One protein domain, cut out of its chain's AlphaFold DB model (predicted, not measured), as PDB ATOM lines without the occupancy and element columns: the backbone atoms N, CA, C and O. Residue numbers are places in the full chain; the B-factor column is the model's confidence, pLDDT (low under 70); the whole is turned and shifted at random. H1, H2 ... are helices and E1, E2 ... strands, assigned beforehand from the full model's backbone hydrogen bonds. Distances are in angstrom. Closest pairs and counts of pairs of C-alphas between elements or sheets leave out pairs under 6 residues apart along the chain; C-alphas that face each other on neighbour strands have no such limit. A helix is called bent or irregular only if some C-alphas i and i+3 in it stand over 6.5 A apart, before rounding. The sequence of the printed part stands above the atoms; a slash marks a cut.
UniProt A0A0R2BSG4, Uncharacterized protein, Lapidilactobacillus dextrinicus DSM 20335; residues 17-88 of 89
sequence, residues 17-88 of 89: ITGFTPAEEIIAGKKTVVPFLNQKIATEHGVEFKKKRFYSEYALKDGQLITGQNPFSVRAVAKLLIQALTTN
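This is residues 17 to 88 of the 89 residues of an uncharacterized protein of Lapidilactobacillus dextrinicus DSM 20335 (UniProt A0A0R2BSG4). Two short helices, H1 and H2, make a loose end; at the other end the long helix H3 packs along a small strand hairpin, E1 and E2. The 72 printed residues, 17 to 88, hold H1, H2, E1, E2, H3 in that order, class mixed, with an antiparallel sheet E1 - E2. The whole is only just compact, close to loose, with a radius of gyration of the C-alphas of 13.1 A, and elongated, 43 by 26 by 18 A.

H1, residues 22 to 27, and H2, residues 38 to 44, are close but not clearly touching; their closest C-alphas, Pro 22 and Gln 39, are 7.0 A apart. They run opposite ways at a shallow tilt of 16 degrees. E1, residues 59 to 62, and E2, residues 65 to 68, form an antiparallel hairpin; N 60 and O 67 are within hydrogen-bond range at 3.0 A. H3, residues 71 to 86, has its C-alpha of Val 77 5.6 A from that of Ala 59 in E1, their closest pair, and 6.0 A from that of Gly 68 in E2, likewise the closest. H1 and H3 are apart. Every O i to N i+4 pair is within hydrogen-bond range in H1 and H2, and 10 of 12 in H3.

H1 begins at C-alpha 22 (-33.676, 17.079, -24.966) and spans 8.7 A, H2 10.0 A, E1 and E2 10.4 A each. H3 spans 24.3 A to C-alpha 86 (-40.339, 31.534, -55.100) and is irregular: C-alphas 72 and 75 are 7.4 A apart.

The C-alphas farthest apart, Thr 32 and Asn 88, are 43.3 A apart. The printed part has no cut; the link H2 to E1 is long, 14 residues. pLDDT is under 70 at residues 31 to 32 and 88.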
ATOM      1  N   ILE A  17     -43.795  23.426 -34.962       96.19
ATOM      2  CA  ILE A  17     -42.363  23.744 -34.994       96.19
ATOM      3  C   ILE A  17     -41.524  22.503 -34.716       96.19
ATOM      4  O   ILE A  17     -41.999  21.545 -34.113       96.19
ATOM      5  N   THR A  18     -40.259  22.536 -35.111       96.00
ATOM      6  CA  THR A  18     -39.237  21.588 -34.662       96.00
ATOM      7  C   THR A  18     -38.027  22.342 -34.114       96.00
ATOM      8  O   THR A  18     -37.918  23.561 -34.238       96.00
ATOM      9  N   GLY A  19     -37.117  21.625 -33.473       93.19
ATOM     10  CA  GLY A  19     -35.892  22.174 -32.918       93.19
ATOM     11  C   GLY A  19     -35.111  21.112 -32.164       93.19
ATOM     12  O   GLY A  19     -35.556  19.969 -32.044       93.19
ATOM     13  N   PHE A  20     -33.961  21.503 -31.628       90.69
ATOM     14  CA  PHE A  20     -33.084  20.571 -30.935       90.69
ATOM     15  C   PHE A  20     -33.796  19.953 -29.726       90.69
ATOM     16  O   PHE A  20     -34.397  20.656 -28.904       90.69
ATOM     17  N   THR A  21     -33.782  18.625 -29.651       87.88
ATOM     18  CA  THR A  21     -34.541  17.880 -28.642       87.88
ATOM     19  C   THR A  21     -33.729  17.664 -27.360       87.88
ATOM     20  O   THR A  21     -32.501  17.611 -27.403       87.88
ATOM     21  N   PRO A  22     -34.378  17.430 -26.201       84.88
ATOM     22  CA  PRO A  22     -33.676  17.079 -24.966       84.88
ATOM     23  C   PRO A  22     -32.794  15.830 -25.091       84.88
ATOM     24  O   PRO A  22     -31.767  15.735 -24.426       84.88
ATOM     25  N   ALA A  23     -33.181  14.872 -25.940       82.50
ATOM     26  CA  ALA A  23     -32.367  13.693 -26.221       82.50
ATOM     27  C   ALA A  23     -31.064  14.074 -26.941       82.50
ATOM     28  O   ALA A  23     -30.003  13.568 -26.592       82.50
ATOM     29  N   GLU A  24     -31.129  15.003 -27.898       80.88
ATOM     30  CA  GLU A  24     -29.946  15.515 -28.593       80.88
ATOM     31  C   GLU A  24     -29.043  16.336 -27.656       80.88
ATOM     32  O   GLU A  24     -27.827  16.206 -27.746       80.88
ATOM     33  N   GLU A  25     -29.599  17.083 -26.693       81.25
ATOM     34  CA  GLU A  25     -28.813  17.780 -25.650       81.25
ATOM     35  C   GLU A  25     -28.052  16.814 -24.727       81.25
ATOM     36  O   GLU A  25     -26.915  17.084 -24.329       81.25
ATOM     37  N   ILE A  26     -28.667  15.673 -24.387       80.25
ATOM     38  CA  ILE A  26     -28.029  14.615 -23.588       80.25
ATOM     39  C   ILE A  26     -26.900  13.962 -24.383       80.25
ATOM     40  O   ILE A  26     -25.787  13.855 -23.878       80.25
ATOM     41  N   ILE A  27     -27.173  13.561 -25.629       78.12
ATOM     42  CA  ILE A  27     -26.187  12.904 -26.501       78.12
ATOM     43  C   ILE A  27     -25.018  13.849 -26.810       78.12
ATOM     44  O   ILE A  27     -23.871  13.415 -26.854       78.12
ATOM     45  N   ALA A  28     -25.286  15.146 -26.977       77.25
ATOM     46  CA  ALA A  28     -24.254  16.154 -27.194       77.25
ATOM     47  C   ALA A  28     -23.430  16.476 -25.933       77.25
ATOM     48  O   ALA A  28     -22.477  17.247 -26.024       77.25
ATOM     49  N   GLY A  29     -23.798  15.941 -24.760       77.69
ATOM     50  CA  GLY A  29     -23.121  16.213 -23.489       77.69
ATOM     51  C   GLY A  29     -23.298  17.647 -22.979       77.69
ATOM     52  O   GLY A  29     -22.552  18.081 -22.107       77.69
ATOM     53  N   LYS A  30     -24.267  18.404 -23.516       72.12
ATOM     54  CA  LYS A  30     -24.445  19.844 -23.239       72.12
ATOM     55  C   LYS A  30     -25.577  20.164 -22.271       72.12
ATOM     56  O   LYS A  30     -25.761  21.327 -21.918       72.12
ATOM     57  N   LYS A  31     -26.303  19.154 -21.783       65.50
ATOM     58  CA  LYS A  31     -27.454  19.339 -20.883       65.50
ATOM     59  C   LYS A  31     -27.146  20.187 -19.637       65.50
ATOM     60  O   LYS A  31     -28.034  20.877 -19.159       65.50
ATOM     61  N   THR A  32     -25.923  20.139 -19.111       67.88
ATOM     62  CA  THR A  32     -25.502  20.917 -17.930       67.88
ATOM     63  C   THR A  32     -25.084  22.354 -18.249       67.88
ATOM     64  O   THR A  32     -24.920  23.149 -17.332       67.88
ATOM     65  N   VAL A  33     -24.911  22.690 -19.529       75.38
ATOM     66  CA  VAL A  33     -24.449  24.006 -19.999       75.38
ATOM     67  C   VAL A  33     -25.610  24.847 -20.522       75.38
ATOM     68  O   VAL A  33     -25.567  26.074 -20.464       75.38
ATOM     69  N   VAL A  34     -26.662  24.208 -21.039       74.44
ATOM     70  CA  VAL A  34     -27.822  24.929 -21.569       74.44
ATOM     71  C   VAL A  34     -28.710  25.452 -20.430       74.44
ATOM     72  O   VAL A  34     -29.131  24.675 -19.573       74.44
ATOM     73  N   PRO A  35     -29.044  26.756 -20.407       81.06
ATOM     74  CA  PRO A  35     -29.833  27.356 -19.326       81.06
ATOM     75  C   PRO A  35     -31.302  26.905 -19.328       81.06
ATOM     76  O   PRO A  35     -32.007  27.062 -18.335       81.06
ATOM     77  N   PHE A  36     -31.781  26.351 -20.442       80.00
ATOM     78  CA  PHE A  36     -33.127  25.812 -20.591       80.00
ATOM     79  C   PHE A  36     -33.187  24.822 -21.758       80.00
ATOM     80  O   PHE A  36     -32.332  24.815 -22.643       80.00
ATOM     81  N   LEU A  37     -34.234  23.996 -21.785       85.81
ATOM     82  CA  LEU A  37     -34.498  23.070 -22.886       85.81
ATOM     83  C   LEU A  37     -35.464  23.709 -23.884       85.81
ATOM     84  O   LEU A  37     -36.618  23.970 -23.545       85.81
ATOM     85  N   ASN A  38     -35.016  23.892 -25.126       86.31
ATOM     86  CA  ASN A  38     -35.798  24.541 -26.183       86.31
ATOM     87  C   ASN A  38     -37.189  23.925 -26.369       86.31
ATOM     88  O   ASN A  38     -38.178  24.652 -26.397       86.31
ATOM     89  N   GLN A  39     -37.269  22.591 -26.442       88.75
ATOM     90  CA  GLN A  39     -38.546  21.891 -26.578       88.75
ATOM     91  C   GLN A  39     -39.493  22.199 -25.410       88.75
ATOM     92  O   GLN A  39     -40.678  22.403 -25.637       88.75
ATOM     93  N   LYS A  40     -38.984  22.239 -24.171       90.31
ATOM     94  CA  LYS A  40     -39.811  22.491 -22.984       90.31
ATOM     95  C   LYS A  40     -40.415  23.894 -23.038       90.31
ATOM     96  O   LYS A  40     -41.632  24.022 -23.010       90.31
ATOM     97  N   ILE A  41     -39.564  24.907 -23.207       90.31
ATOM     98  CA  ILE A  41     -39.981  26.315 -23.277       90.31
ATOM     99  C   ILE A  41     -40.972  26.541 -24.419       90.31
ATOM    100  O   ILE A  41     -41.975  27.221 -24.261       90.31
ATOM    101  N   ALA A  42     -40.717  25.953 -25.586       90.94
ATOM    102  CA  ALA A  42     -41.606  26.146 -26.720       90.94
ATOM    103  C   ALA A  42     -42.993  25.523 -26.481       90.94
ATOM    104  O   ALA A  42     -43.998  26.150 -26.809       90.94
ATOM    105  N   THR A  43     -43.058  24.331 -25.874       91.94
ATOM    106  CA  THR A  43     -44.328  23.698 -25.476       91.94
ATOM    107  C   THR A  43     -45.078  24.530 -24.437       91.94
ATOM    108  O   THR A  43     -46.290  24.674 -24.553       91.94
ATOM    109  N   GLU A  44     -44.379  25.122 -23.464       93.44
ATOM    110  CA  GLU A  44     -44.978  26.051 -22.487       93.44
ATOM    111  C   GLU A  44     -45.581  27.293 -23.164       93.44
ATOM    112  O   GLU A  44     -46.606  27.801 -22.722       93.44
ATOM    113  N   HIS A  45     -45.014  27.727 -24.293       94.19
ATOM    114  CA  HIS A  45     -45.550  28.810 -25.126       94.19
ATOM    115  C   HIS A  45     -46.646  28.362 -26.115       94.19
ATOM    116  O   HIS A  45     -47.017  29.122 -27.010       94.19
ATOM    117  N   GLY A  46     -47.174  27.140 -25.980       94.12
ATOM    118  CA  GLY A  46     -48.349  26.674 -26.721       94.12
ATOM    119  C   GLY A  46     -48.075  26.153 -28.133       94.12
ATOM    120  O   GLY A  46     -48.982  26.161 -28.964       94.12
ATOM    121  N   VAL A  47     -46.852  25.719 -28.444       95.50
ATOM    122  CA  VAL A  47     -46.537  25.135 -29.762       95.50
ATOM    123  C   VAL A  47     -46.928  23.662 -29.889       95.50
ATOM    124  O   VAL A  47     -46.853  22.884 -28.938       95.50
ATOM    125  N   GLU A  48     -47.190  23.232 -31.121       96.00
ATOM    126  CA  GLU A  48     -47.268  21.821 -31.492       96.00
ATOM    127  C   GLU A  48     -45.873  21.310 -31.904       96.00
ATOM    128  O   GLU A  48     -45.512  21.273 -33.085       96.00
ATOM    129  N   PHE A  49     -45.049  20.927 -30.922       95.62
ATOM    130  CA  PHE A  49     -43.669  20.502 -31.185       95.62
ATOM    131  C   PHE A  49     -43.611  19.164 -31.940       95.62
ATOM    132  O   PHE A  49     -44.084  18.128 -31.463       95.62
ATOM    133  N   LYS A  50     -42.965  19.159 -33.105       96.31
ATOM    134  CA  LYS A  50     -42.699  17.975 -33.925       96.31
ATOM    135  C   LYS A  50     -41.232  17.587 -33.838       96.31
ATOM    136  O   LYS A  50     -40.354  18.439 -33.785       96.31
ATOM    137  N   LYS A  51     -40.961  16.285 -33.863       94.62
ATOM    138  CA  LYS A  51     -39.600  15.741 -33.833       94.62
ATOM    139  C   LYS A  51     -39.493  14.448 -34.629       94.62
ATOM    140  O   LYS A  51     -40.445  13.675 -34.704       94.62
ATOM    141  N   LYS A  52     -38.303  14.206 -35.165       93.75
ATOM    142  CA  LYS A  52     -37.833  12.932 -35.706       93.75
ATOM    143  C   LYS A  52     -36.663  12.414 -34.869       93.75
ATOM    144  O   LYS A  52     -36.240  13.033 -33.891       93.75
ATOM    145  N   ARG A  53     -36.155  11.239 -35.245       90.88
ATOM    146  CA  ARG A  53     -34.957  10.654 -34.643       90.88
ATOM    147  C   ARG A  53     -33.782  11.635 -34.742       90.88
ATOM    148  O   ARG A  53     -33.624  12.321 -35.750       90.88
ATOM    149  N   PHE A  54     -32.965  11.681 -33.695       85.31
ATOM    150  CA  PHE A  54     -31.723  12.452 -33.683       85.31
ATOM    151  C   PHE A  54     -30.831  12.087 -34.881       85.31
ATOM    152  O   PHE A  54     -30.907  10.973 -35.405       85.31
ATOM    153  N   TYR A  55     -30.023  13.047 -35.335       84.56
ATOM    154  CA  TYR A  55     -29.169  12.939 -36.532       84.56
ATOM    155  C   TYR A  55     -29.895  12.675 -37.860       84.56
ATOM    156  O   TYR A  55     -29.252  12.441 -38.878       84.56
ATOM    157  N   SER A  56     -31.229  12.739 -37.881       91.50
ATOM    158  CA  SER A  56     -32.002  12.694 -39.124       91.50
ATOM    159  C   SER A  56     -32.263  14.103 -39.650       91.50
ATOM    160  O   SER A  56     -32.480  15.030 -38.866       91.50
ATOM    161  N   GLU A  57     -32.309  14.246 -40.975       96.12
ATOM    162  CA  GLU A  57     -32.776  15.464 -41.640       96.12
ATOM    163  C   GLU A  57     -34.260  15.707 -41.304       96.12
ATOM    164  O   GLU A  57     -35.133  14.883 -41.612       96.12
ATOM    165  N   TYR A  58     -34.563  16.840 -40.661       97.75
ATOM    166  CA  TYR A  58     -35.939  17.250 -40.407       97.75
ATOM    167  C   TYR A  58     -36.108  18.766 -40.319       97.75
ATOM    168  O   TYR A  58     -35.634  19.419 -39.390       97.75
ATOM    169  N   ALA A  59     -36.861  19.313 -41.267       98.25
ATOM    170  CA  ALA A  59     -37.339  20.683 -41.239       98.25
ATOM    171  C   ALA A  59     -38.820  20.724 -41.616       98.25
ATOM    172  O   ALA A  59     -39.320  19.822 -42.294       98.25
ATOM    173  N   LEU A  60     -39.517  21.763 -41.171       97.75
ATOM    174  CA  LEU A  60     -40.910  22.011 -41.526       97.75
ATOM    175  C   LEU A  60     -41.178  23.510 -41.659       97.75
ATOM    176  O   LEU A  60     -40.443  24.334 -41.108       97.75
ATOM    177  N   LYS A  61     -42.248  23.838 -42.385       97.56
ATOM    178  CA  LYS A  61     -42.783  25.190 -42.558       97.56
ATOM    179  C   LYS A  61     -44.226  25.226 -42.044       97.56
ATOM    180  O   LYS A  61     -45.017  24.364 -42.421       97.56
ATOM    181  N   ASP A  62     -44.564  26.228 -41.237       96.50
ATOM    182  CA  ASP A  62     -45.932  26.567 -40.820       96.50
ATOM    183  C   ASP A  62     -46.167  28.065 -41.071       96.50
ATOM    184  O   ASP A  62     -45.577  28.928 -40.416       96.50
ATOM    185  N   GLY A  63     -46.974  28.391 -42.085       93.75
ATOM    186  CA  GLY A  63     -47.113  29.768 -42.562       93.75
ATOM    187  C   GLY A  63     -45.760  30.339 -42.997       93.75
ATOM    188  O   GLY A  63     -45.129  29.810 -43.909       93.75
ATOM    189  N   GLN A  64     -45.301  31.406 -42.343       93.19
ATOM    190  CA  GLN A  64     -43.990  32.026 -42.602       93.19
ATOM    191  C   GLN A  64     -42.858  31.470 -41.722       93.19
ATOM    192  O   GLN A  64     -41.698  31.830 -41.906       93.19
ATOM    193  N   LEU A  65     -43.167  30.589 -40.768       95.12
ATOM    194  CA  LEU A  65     -42.191  30.059 -39.824       95.12
ATOM    195  C   LEU A  65     -41.556  28.781 -40.375       95.12
ATOM    196  O   LEU A  65     -42.243  27.784 -40.589       95.12
ATOM    197  N   ILE A  66     -40.237  28.796 -40.575       97.69
ATOM    198  CA  ILE A  66     -39.450  27.625 -40.980       97.69
ATOM    199  C   ILE A  66     -38.545  27.228 -39.818       97.69
ATOM    200  O   ILE A  66     -37.814  28.057 -39.280       97.69
ATOM    201  N   THR A  67     -38.577  25.953 -39.435       97.12
ATOM    202  CA  THR A  67     -37.753  25.418 -38.342       97.12
ATOM    203  C   THR A  67     -37.057  24.126 -38.754       97.12
ATOM    204  O   THR A  67     -37.584  23.356 -39.559       97.12
ATOM    205  N   GLY A  68     -35.860  23.891 -38.212       97.25
ATOM    206  CA  GLY A  68     -35.057  22.685 -38.424       97.25
ATOM    207  C   GLY A  68     -34.644  22.063 -37.093       97.25
ATOM    208  O   GLY A  68     -34.370  22.784 -36.135       97.25
ATOM    209  N   GLN A  69     -34.618  20.732 -37.019       96.25
ATOM    210  CA  GLN A  69     -34.391  20.031 -35.754       96.25
ATOM    211  C   GLN A  69     -32.937  20.131 -35.280       96.25
ATOM    212  O   GLN A  69     -32.673  20.370 -34.107       96.25
ATOM    213  N   ASN A  70     -31.985  19.907 -36.182       94.25
ATOM    214  CA  ASN A  70     -30.584  19.671 -35.831       94.25
ATOM    215  C   ASN A  70     -29.640  20.090 -36.979       94.25
ATOM    216  O   ASN A  70     -30.120  20.467 -38.053       94.25
ATOM    217  N   PRO A  71     -28.305  19.998 -36.809       93.81
ATOM    218  CA  PRO A  71     -27.349  20.388 -37.851       93.81
ATOM    219  C   PRO A  71     -27.513  19.648 -39.189       93.81
ATOM    220  O   PRO A  71     -27.234  20.211 -40.243       93.81
ATOM    221  N   PHE A  72     -28.044  18.423 -39.180       94.88
ATOM    222  CA  PHE A  72     -28.323  17.649 -40.398       94.88
ATOM    223  C   PHE A  72     -29.532  18.184 -41.181       94.88
ATOM    224  O   PHE A  72     -29.788  17.770 -42.306       94.88
ATOM    225  N   SER A  73     -30.272  19.135 -40.609       97.38
ATOM    226  CA  SER A  73     -31.489  19.699 -41.193       97.38
ATOM    227  C   SER A  73     -31.249  20.975 -42.011       97.38
ATOM    228  O   SER A  73     -32.183  21.473 -42.635       97.38
ATOM    229  N   VAL A  74     -30.019  21.505 -42.056       97.00
ATOM    230  CA  VAL A  74     -29.696  22.787 -42.722       97.00
ATOM    231  C   VAL A  74     -30.109  22.792 -44.197       97.00
ATOM    232  O   VAL A  74     -30.740  23.740 -44.664       97.00
ATOM    233  N   ARG A  75     -29.830  21.708 -44.932       97.69
ATOM    234  CA  ARG A  75     -30.205  21.604 -46.352       97.69
ATOM    235  C   ARG A  75     -31.723  21.588 -46.549       97.69
ATOM    236  O   ARG A  75     -32.211  22.178 -47.511       97.69
ATOM    237  N   ALA A  76     -32.468  20.946 -45.650       98.12
ATOM    238  CA  ALA A  76     -33.929  20.926 -45.691       98.12
ATOM    239  C   ALA A  76     -34.522  22.314 -45.421       98.12
ATOM    240  O   ALA A  76     -35.403  22.757 -46.153       98.12
ATOM    241  N   VAL A  77     -33.992  23.027 -44.420       98.44
ATOM    242  CA  VAL A  77     -34.379  24.416 -44.119       98.44
ATOM    243  C   VAL A  77     -34.142  25.316 -45.331       98.44
ATOM    244  O   VAL A  77     -35.050  26.037 -45.735       98.44
ATOM    245  N   ALA A  78     -32.965  25.234 -45.959       97.94
ATOM    246  CA  ALA A  78     -32.640  26.037 -47.136       97.94
ATOM    247  C   ALA A  78     -33.592  25.767 -48.316       97.94
ATOM    248  O   ALA A  78     -34.048  26.707 -48.964       97.94
ATOM    249  N   LYS A  79     -33.950  24.500 -48.568       98.00
ATOM    250  CA  LYS A  79     -34.940  24.140 -49.599       98.00
ATOM    251  C   LYS A  79     -36.311  24.760 -49.316       98.00
ATOM    252  O   LYS A  79     -36.901  25.344 -50.220       98.00
ATOM    253  N   LEU A  80     -36.797  24.658 -48.074       97.81
ATOM    254  CA  LEU A  80     -38.077  25.252 -47.668       97.81
ATOM    255  C   LEU A  80     -38.066  26.777 -47.800       97.81
ATOM    256  O   LEU A  80     -39.073  27.356 -48.200       97.81
ATOM    257  N   LEU A  81     -36.937  27.418 -47.487       97.62
ATOM    258  CA  LEU A  81     -36.767  28.861 -47.638       97.62
ATOM    259  C   LEU A  81     -36.854  29.278 -49.107       97.62
ATOM    260  O   LEU A  81     -37.654  30.146 -49.437       97.62
ATOM    261  N   ILE A  82     -36.080  28.633 -49.987       97.50
ATOM    262  CA  ILE A  82     -36.109  28.917 -51.428       97.50
ATOM    263  C   ILE A  82     -37.535  28.757 -51.958       97.50
ATOM    264  O   ILE A  82     -38.050  29.669 -52.592       97.50
ATOM    265  N   GLN A  83     -38.202  27.649 -51.624       95.81
ATOM    266  CA  GLN A  83     -39.590  27.416 -52.016       95.81
ATOM    267  C   GLN A  83     -40.535  28.516 -51.502       95.81
ATOM    268  O   GLN A  83     -41.411  28.969 -52.234       95.81
ATOM    269  N   ALA A  84     -40.384  28.953 -50.247       95.19
ATOM    270  CA  ALA A  84     -41.224  30.000 -49.673       95.19
ATOM    271  C   ALA A  84     -41.051  31.356 -50.370       95.19
ATOM    272  O   ALA A  84     -42.024  32.095 -50.470       95.19
ATOM    273  N   LEU A  85     -39.850  31.662 -50.863       95.19
ATOM    274  CA  LEU A  85     -39.563  32.905 -51.577       95.19
ATOM    275  C   LEU A  85     -40.004  32.855 -53.045       95.19
ATOM    276  O   LEU A  85     -40.391  33.881 -53.592       95.19
ATOM    277  N   THR A  86     -39.977  31.681 -53.680       91.81
ATOM    278  CA  THR A  86     -40.339  31.534 -55.100       91.81
ATOM    279  C   THR A  86     -41.829  31.304 -55.353       91.81
ATOM    280  O   THR A  86     -42.265  31.413 -56.493       91.81
ATOM    281  N   THR A  87     -42.621  30.989 -54.322       75.12
ATOM    282  CA  THR A  87     -44.069  30.721 -54.459       75.12
ATOM    283  C   THR A  87     -44.933  31.997 -54.372       75.12
ATOM    284  O   THR A  87     -46.142  31.920 -54.551       75.12
ATOM    285  N   ASN A  88     -44.346  33.175 -54.136       57.41
ATOM    286  CA  ASN A  88     -45.070  34.456 -54.067       57.41
ATOM    287  C   ASN A  88     -45.206  35.132 -55.452       57.41
ATOM    288  O   ASN A  88     -44.695  36.236 -55.636       57.41
TER     289      ASN A  88